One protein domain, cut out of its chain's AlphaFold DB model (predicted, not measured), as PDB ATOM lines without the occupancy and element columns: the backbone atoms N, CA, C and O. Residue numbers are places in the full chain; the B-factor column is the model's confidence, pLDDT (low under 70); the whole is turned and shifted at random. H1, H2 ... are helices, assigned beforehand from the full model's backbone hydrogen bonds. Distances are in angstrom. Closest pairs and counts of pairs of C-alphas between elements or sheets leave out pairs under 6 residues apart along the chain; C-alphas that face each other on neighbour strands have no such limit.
ATOM      1  N   ASP A  19     138.533 208.582 204.833       86.62
ATOM      2  CA  ASP A  19     138.137 209.897 205.325       86.62
ATOM      3  C   ASP A  19     137.023 209.767 206.378       86.62
ATOM      4  O   ASP A  19     137.095 210.400 207.434       86.62
ATOM      5  N   ALA A  20     136.083 208.831 206.192       82.25
ATOM      6  CA  ALA A  20     135.091 208.481 207.210       82.25
ATOM      7  C   ALA A  20     135.733 207.941 208.504       82.25
ATOM      8  O   ALA A  20     135.300 208.280 209.606       82.25
ATOM      9  N   ILE A  21     136.792 207.129 208.401       85.12
ATOM     10  CA  ILE A  21     137.542 206.645 209.572       85.12
ATOM     11  C   ILE A  21     138.245 207.802 210.282       85.12
ATOM     12  O   ILE A  21     138.180 207.884 211.509       85.12
ATOM     13  N   ILE A  22     138.912 208.689 209.539       89.38
ATOM     14  CA  ILE A  22     139.584 209.866 210.106       89.38
ATOM     15  C   ILE A  22     138.572 210.724 210.868       89.38
ATOM     16  O   ILE A  22     138.827 211.085 212.016       89.38
ATOM     17  N   HIS A  23     137.412 210.987 210.266       86.19
ATOM     18  CA  HIS A  23     136.350 211.768 210.889       86.19
ATOM     19  C   HIS A  23     135.838 211.111 212.179       86.19
ATOM     20  O   HIS A  23     135.781 211.742 213.227       86.19
ATOM     21  N   VAL A  24     135.572 209.807 212.161       87.25
ATOM     22  CA  VAL A  24     135.139 209.065 213.354       87.25
ATOM     23  C   VAL A  24     136.191 209.067 214.467       87.25
ATOM     24  O   VAL A  24     135.848 209.186 215.643       87.25
ATOM     25  N   LEU A  25     137.476 208.945 214.127       89.56
ATOM     26  CA  LEU A  25     138.562 209.044 215.106       89.56
ATOM     27  C   LEU A  25     138.669 210.454 215.692       89.56
ATOM     28  O   LEU A  25     138.933 210.594 216.885       89.56
ATOM     29  N   TYR A  26     138.435 211.482 214.875       91.88
ATOM     30  CA  TYR A  26     138.335 212.857 215.342       91.88
ATOM     31  C   TYR A  26     137.191 213.020 216.352       91.88
ATOM     32  O   TYR A  26     137.442 213.498 217.456       91.88
ATOM     33  N   LEU A  27     135.983 212.535 216.043       90.31
ATOM     34  CA  LEU A  27     134.841 212.601 216.963       90.31
ATOM     35  C   LEU A  27     135.130 211.883 218.288       90.31
ATOM     36  O   LEU A  27     134.824 212.401 219.360       90.31
ATOM     37  N   LYS A  28     135.789 210.716 218.242       91.38
ATOM     38  CA  LYS A  28     136.238 210.020 219.460       91.38
ATOM     39  C   LYS A  28     137.174 210.880 220.307       91.38
ATOM     40  O   LYS A  28     137.031 210.917 221.523       91.38
ATOM     41  N   LEU A  29     138.140 211.542 219.673       94.56
ATOM     42  CA  LEU A  29     139.101 212.386 220.377       94.56
ATOM     43  C   LEU A  29     138.425 213.606 221.014       94.56
ATOM     44  O   LEU A  29     138.829 214.016 222.101       94.56
ATOM     45  N   VAL A  30     137.415 214.174 220.352       92.69
ATOM     46  CA  VAL A  30     136.589 215.254 220.908       92.69
ATOM     47  C   VAL A  30     135.869 214.766 222.166       92.69
ATOM     48  O   VAL A  30     136.092 215.337 223.231       92.69
ATOM     49  N   ALA A  31     135.144 213.648 222.092       93.88
ATOM     50  CA  ALA A  31     134.426 213.085 223.240       93.88
ATOM     51  C   ALA A  31     135.353 212.745 224.431       93.88
ATOM     52  O   ALA A  31     135.021 212.987 225.595       93.88
ATOM     53  N   GLU A  32     136.561 212.233 224.165       96.12
ATOM     54  CA  GLU A  32     137.565 211.989 225.213       96.12
ATOM     55  C   GLU A  32     138.070 213.283 225.872       96.12
ATOM     56  O   GLU A  32     138.377 213.295 227.068       96.12
ATOM     57  N   ARG A  33     138.204 214.374 225.107       97.06
ATOM     58  CA  ARG A  33     138.590 215.684 225.652       97.06
ATOM     59  C   ARG A  33     137.485 216.254 226.525       97.06
ATOM     60  O   ARG A  33     137.783 216.621 227.655       97.06
ATOM     61  N   GLU A  34     136.246 216.227 226.050       96.31
ATOM     62  CA  GLU A  34     135.075 216.700 226.798       96.31
ATOM     63  C   GLU A  34     134.898 215.924 228.110       96.31
ATOM     64  O   GLU A  34     134.704 216.519 229.166       96.31
ATOM     65  N   THR A  35     135.075 214.599 228.085       97.19
ATOM     66  CA  THR A  35     135.046 213.777 229.309       97.19
ATOM     67  C   THR A  35     136.140 214.198 230.296       97.19
ATOM     68  O   THR A  35     135.892 214.320 231.495       97.19
ATOM     69  N   ARG A  36     137.367 214.447 229.814       97.94
ATOM     70  CA  ARG A  36     138.474 214.900 230.673       97.94
ATOM     71  C   ARG A  36     138.206 216.287 231.260       97.94
ATOM     72  O   ARG A  36     138.517 216.508 232.426       97.94
ATOM     73  N   GLU A  37     137.655 217.202 230.471       97.88
ATOM     74  CA  GLU A  37     137.267 218.540 230.925       97.88
ATOM     75  C   GLU A  37     136.185 218.459 232.004       97.88
ATOM     76  O   GLU A  37     136.361 219.046 233.070       97.88
ATOM     77  N   ALA A  38     135.160 217.624 231.811       97.00
ATOM     78  CA  ALA A  38     134.119 217.391 232.809       97.00
ATOM     79  C   ALA A  38     134.687 216.885 234.148       97.00
ATOM     80  O   ALA A  38     134.298 217.374 235.209       97.00
ATOM     81  N   ILE A  39     135.652 215.957 234.118       98.06
ATOM     82  CA  ILE A  39     136.347 215.484 235.328       98.06
ATOM     83  C   ILE A  39     137.126 216.631 235.992       98.06
ATOM     84  O   ILE A  39     137.049 216.804 237.209       98.06
ATOM     85  N   ILE A  40     137.871 217.425 235.217       98.19
ATOM     86  CA  ILE A  40     138.666 218.544 235.745       98.19
ATOM     87  C   ILE A  40     137.765 219.595 236.401       98.19
ATOM     88  O   ILE A  40     138.071 220.063 237.499       98.19
ATOM     89  N   ASP A  41     136.662 219.954 235.757       97.75
ATOM     90  CA  ASP A  41     135.739 220.970 236.256       97.75
ATOM     91  C   ASP A  41     134.970 220.484 237.491       97.75
ATOM     92  O   ASP A  41     134.825 221.232 238.464       97.75
ATOM     93  N   ALA A  42     134.567 219.210 237.520       97.44
ATOM     94  CA  ALA A  42     133.990 218.583 238.706       97.44
ATOM     95  C   ALA A  42     134.985 218.580 239.880       97.44
ATOM     96  O   ALA A  42     134.643 219.000 240.987       97.44
ATOM     97  N   ALA A  43     136.242 218.190 239.638       97.69
ATOM     98  CA  ALA A  43     137.285 218.190 240.662       97.69
ATOM     99  C   ALA A  43     137.557 219.605 241.203       97.69
ATOM    100  O   ALA A  43     137.651 219.800 242.414       97.69
ATOM    101  N   ARG A  44     137.617 220.617 240.323       97.94
ATOM    102  CA  ARG A  44     137.757 222.035 240.711       97.94
ATOM    103  C   ARG A  44     136.582 222.547 241.540       97.94
ATOM    104  O   ARG A  44     136.773 223.425 242.376       97.94
ATOM    105  N   SER A  45     135.396 221.987 241.325       97.81
ATOM    106  CA  SER A  45     134.181 222.313 242.074       97.81
ATOM    107  C   SER A  45     134.079 221.574 243.416       97.81
ATOM    108  O   SER A  45     133.101 221.755 244.137       97.81
ATOM    109  N   GLY A  46     135.071 220.747 243.769       97.81
ATOM    110  CA  GLY A  46     135.076 219.967 245.007       97.81
ATOM    111  C   GLY A  46     134.174 218.731 244.965       97.81
ATOM    112  O   GLY A  46     133.703 218.293 246.013       97.81
ATOM    113  N   ALA A  47     133.902 218.180 243.775       97.75
ATOM    114  CA  ALA A  47     133.126 216.952 243.641       97.75
ATOM    115  C   ALA A  47     133.787 215.774 244.383       97.75
ATOM    116  O   ALA A  47     135.012 215.659 244.444       97.75
ATOM    117  N   ALA A  48     132.954 214.885 244.927       98.06
ATOM    118  CA  ALA A  48     133.403 213.670 245.599       98.06
ATOM    119  C   ALA A  48     133.997 212.651 244.605       98.06
ATOM    120  O   ALA A  48     133.693 212.696 243.409       98.06
ATOM    121  N   SER A  49     134.814 211.710 245.097       97.19
ATOM    122  CA  SER A  49     135.471 210.689 244.257       97.19
ATOM    123  C   SER A  49     134.458 209.874 243.458       97.19
ATOM    124  O   SER A  49     134.646 209.642 242.271       97.19
ATOM    125  N   GLU A  50     133.332 209.534 244.078       97.62
ATOM    126  CA  GLU A  50     132.247 208.755 243.485       97.62
ATOM    127  C   GLU A  50     131.636 209.461 242.267       97.62
ATOM    128  O   GLU A  50     131.227 208.815 241.306       97.62
ATOM    129  N   VAL A  51     131.607 210.798 242.276       96.31
ATOM    130  CA  VAL A  51     131.132 211.594 241.137       96.31
ATOM    131  C   VAL A  51     132.151 211.555 240.000       96.31
ATOM    132  O   VAL A  51     131.772 211.381 238.845       96.31
ATOM    133  N   LEU A  52     133.444 211.670 240.309       97.12
ATOM    134  CA  LEU A  52     134.506 211.571 239.302       97.12
ATOM    135  C   LEU A  52     134.555 210.168 238.676       97.12
ATOM    136  O   LEU A  52     134.713 210.036 237.464       97.12
ATOM    137  N   GLU A  53     134.369 209.127 239.488       96.81
ATOM    138  CA  GLU A  53     134.276 207.732 239.049       96.81
ATOM    139  C   GLU A  53     133.044 207.487 238.176       96.81
ATOM    140  O   GLU A  53     133.144 206.778 237.172       96.81
ATOM    141  N   ALA A  54     131.907 208.106 238.505       96.94
ATOM    142  CA  ALA A  54     130.709 208.045 237.677       96.94
ATOM    143  C   ALA A  54     130.950 208.673 236.296       96.94
ATOM    144  O   ALA A  54     130.647 208.038 235.291       96.94
ATOM    145  N   ILE A  55     131.576 209.856 236.231       95.69
ATOM    146  CA  ILE A  55     131.927 210.511 234.956       95.69
ATOM    147  C   ILE A  55     132.916 209.656 234.151       95.69
ATOM    148  O   ILE A  55     132.791 209.524 232.937       95.69
ATOM    149  N   ALA A  56     133.909 209.054 234.811       94.88
ATOM    150  CA  ALA A  56     134.879 208.195 234.136       94.88
ATOM    151  C   ALA A  56     134.254 206.889 233.609       94.88
ATOM    152  O   ALA A  56     134.709 206.353 232.597       94.88
ATOM    153  N   SER A  57     133.230 206.375 234.297       95.81
ATOM    154  CA  SER A  57     132.528 205.135 233.941       95.81
ATOM    155  C   SER A  57     131.433 205.345 232.893       95.81
ATOM    156  O   SER A  57     131.113 204.404 232.166       95.81
ATOM    157  N   ASP A  58     130.891 206.560 232.793       95.06
ATOM    158  CA  ASP A  58     129.899 206.975 231.797       95.06
ATOM    159  C   ASP A  58     130.400 208.214 231.026       95.06
ATOM    160  O   ASP A  58     129.998 209.347 231.311       95.06
ATOM    161  N   PRO A  59     131.357 208.029 230.093       93.06
ATOM    162  CA  PRO A  59     131.996 209.131 229.390       93.06
ATOM    163  C   PRO A  59     131.042 209.801 228.398       93.06
ATOM    164  O   PRO A  59     130.068 209.209 227.930       93.06
ATOM    165  N   VAL A  60     131.389 211.025 227.993       90.81
ATOM    166  CA  VAL A  60     130.645 211.763 226.968       90.81
ATOM    167  C   VAL A  60     130.533 210.907 225.699       90.81
ATOM    168  O   VAL A  60     131.542 210.371 225.220       90.81
ATOM    169  N   PRO A  61     129.322 210.726 225.145       88.38
ATOM    170  CA  PRO A  61     129.138 209.853 224.001       88.38
ATOM    171  C   PRO A  61     129.744 210.442 222.728       88.38
ATOM    172  O   PRO A  61     129.694 211.643 222.480       88.38
ATOM    173  N   VAL A  62     130.233 209.564 221.854       89.50
ATOM    174  CA  VAL A  62     130.743 209.963 220.539       89.50
ATOM    175  C   VAL A  62     129.567 210.204 219.592       89.50
ATOM    176  O   VAL A  62     128.917 209.255 219.148       89.50
ATOM    177  N   ILE A  63     129.303 211.467 219.281       85.00
ATOM    178  CA  ILE A  63     128.246 211.915 218.365       85.00
ATOM    179  C   ILE A  63     128.857 212.562 217.121       85.00
ATOM    180  O   ILE A  63     129.958 213.102 217.192       85.00
ATOM    181  N   ASP A  64     128.165 212.487 215.984       78.88
ATOM    182  CA  ASP A  64     128.505 213.299 214.813       78.88
ATOM    183  C   ASP A  64     127.952 214.729 214.939       78.88
ATOM    184  O   ASP A  64     127.258 215.071 215.900       78.88
ATOM    185  N   GLU A  65     128.245 215.567 213.947       74.50
ATOM    186  CA  GLU A  65     127.759 216.952 213.845       74.50
ATOM    187  C   GLU A  65     126.223 217.096 213.818       74.50
ATOM    188  O   GLU A  65     125.706 218.195 214.019       74.50
ATOM    189  N   PHE A  66     125.487 215.997 213.626       75.44
ATOM    190  CA  PHE A  66     124.025 215.934 213.658       75.44
ATOM    191  C   PHE A  66     123.481 215.243 214.923       75.44
ATOM    192  O   PHE A  66     122.274 215.014 215.026       75.44
ATOM    193  N   GLY A  67     124.345 214.898 215.883       73.44
ATOM    194  CA  GLY A  67     123.971 214.239 217.135       73.44
ATOM    195  C   GLY A  67     123.735 212.725 217.026       73.44
ATOM    196  O   GLY A  67     123.162 212.132 217.941       73.44
ATOM    197  N   GLN A  68     124.141 212.068 215.934       79.69
ATOM    198  CA  GLN A  68     123.820 210.662 215.659       79.69
ATOM    199  C   GLN A  68     124.934 209.701 216.111       79.69
ATOM    200  O   GLN A  68     125.948 209.514 215.437       79.69
ATOM    201  N   GLN A  69     124.718 208.987 217.219       79.62
ATOM    202  CA  GLN A  69     125.683 207.993 217.727       79.62
ATOM    203  C   GLN A  69     125.794 206.733 216.846       79.62
ATOM    204  O   GLN A  69     126.867 206.143 216.701       79.62
ATOM    205  N   GLU A  70     124.687 206.286 216.244       77.81
ATOM    206  CA  GLU A  70     124.649 205.004 215.522       77.81
ATOM    207  C   GLU A  70     125.459 205.042 214.214       77.81
ATOM    208  O   GLU A  70     126.044 204.028 213.821       77.81
ATOM    209  N   THR A  71     125.554 206.205 213.559       74.88
ATOM    210  CA  THR A  71     126.390 206.410 212.364       74.88
ATOM    211  C   THR A  71     127.864 206.184 212.698       74.88
ATOM    212  O   THR A  71     128.532 205.359 212.066       74.88
ATOM    213  N   VAL A  72     128.346 206.839 213.758       77.94
ATOM    214  CA  VAL A  72     129.717 206.697 214.262       77.94
ATOM    215  C   VAL A  72     130.000 205.241 214.647       77.94
ATOM    216  O   VAL A  72     131.021 204.667 214.252       77.94
ATOM    217  N   ARG A  73     129.066 204.595 215.357       77.62
ATOM    218  CA  ARG A  73     129.196 203.197 215.793       77.62
ATOM    219  C   ARG A  73     129.339 202.227 214.620       77.62
ATOM    220  O   ARG A  73     130.207 201.348 214.646       77.62
ATOM    221  N   LYS A  74     128.518 202.386 213.577       79.06
ATOM    222  CA  LYS A  74     128.570 201.546 212.369       79.06
ATOM    223  C   LYS A  74     129.909 201.679 211.650       79.06
ATOM    224  O   LYS A  74     130.491 200.661 211.276       79.06
ATOM    225  N   LEU A  75     130.421 202.898 211.507       78.38
ATOM    226  CA  LEU A  75     131.713 203.149 210.864       78.38
ATOM    227  C   LEU A  75     132.880 202.529 211.653       78.38
ATOM    228  O   LEU A  75     133.719 201.841 211.067       78.38
ATOM    229  N   LEU A  76     132.886 202.655 212.986       75.94
ATOM    230  CA  LEU A  76     133.873 201.986 213.847       75.94
ATOM    231  C   LEU A  76     133.850 200.461 213.694       75.94
ATOM    232  O   LEU A  76     134.901 199.816 213.610       75.94
ATOM    233  N   HIS A  77     132.655 199.870 213.647       79.50
ATOM    234  CA  HIS A  77     132.502 198.429 213.477       79.50
ATOM    235  C   HIS A  77     133.049 197.952 212.122       79.50
ATOM    236  O   HIS A  77     133.781 196.959 212.065       79.50
ATOM    237  N   GLN A  78     132.751 198.679 211.040       78.25
ATOM    238  CA  GLN A  78     133.278 198.370 209.708       78.25
ATOM    239  C   GLN A  78     134.805 198.449 209.672       78.25
ATOM    240  O   GLN A  78     135.451 197.536 209.154       78.25
ATOM    241  N   PHE A  79     135.398 199.470 210.297       75.50
ATOM    242  CA  PHE A  79     136.851 199.593 210.396       75.50
ATOM    243  C   PHE A  79     137.494 198.390 211.101       75.50
ATOM    244  O   PHE A  79     138.441 197.790 210.587       75.50
TER     245      PHE A  79
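This is residues 19 to 79 of the 95 residues of an uncharacterized protein of Rhizobium sp. RM (UniProt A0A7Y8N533). One long helix, H1, makes the length of a rod, and two shorter helices pack on its two ends: H2 folds back beside residues 35 to 43 as the second leg of a helical hairpin, and H3 packs at a steep slant on residues 20 to 24. H2 and H3 are apart, and a long link, residues 58 to 68, leads from one to the other. The printed part has 61 residues, with three named helices in the order H1, H2, H3 and no named strand; the class is all helix. The whole is loose, with a radius of gyration of the C-alphas of 13.7 A, and spans 41 by 19 by 15 A.

Begin with H1, residues 19 to 44, and H2, residues 49 to 57: they touch, and their closest C-alphas are those of Ile 39 and Leu 52, 5.9 A apart. These two form a hairpin, at a shallow tilt of 5 degrees, opposite ways. Go back to residues 20 to 24 of H1, where it touches H3, residues 69 to 79; the closest C-alphas are those of Val 24 and Val 72, 6.0 A apart. H1 and H3 stand at a steep tilt of 55 degrees, opposite ways. In H1, H2 and H3 every O i to N i+4 pair is within hydrogen-bond range.

Find C-alpha 19 at (138.137, 209.897, 205.325); from there H1 runs 37.4 A to C-alpha 44 at (137.757, 222.035, 240.711). H2 runs 12.1 A from Ser 49 to Ser 57. H3 runs 15.8 A from Gln 69 to C-alpha 79 at (136.851, 199.593, 210.396).

The two C-alphas farthest apart are those of Gly 46 and Gln 78, at 41.4 A. The printed part has no cut. The link from H1 to H2 is tight, with 4 residues, and that from H2 to H3 is long, with 11. The mean pLDDT of the printed part is 89.6, that of H3 is 78, and no printed residue is under 70.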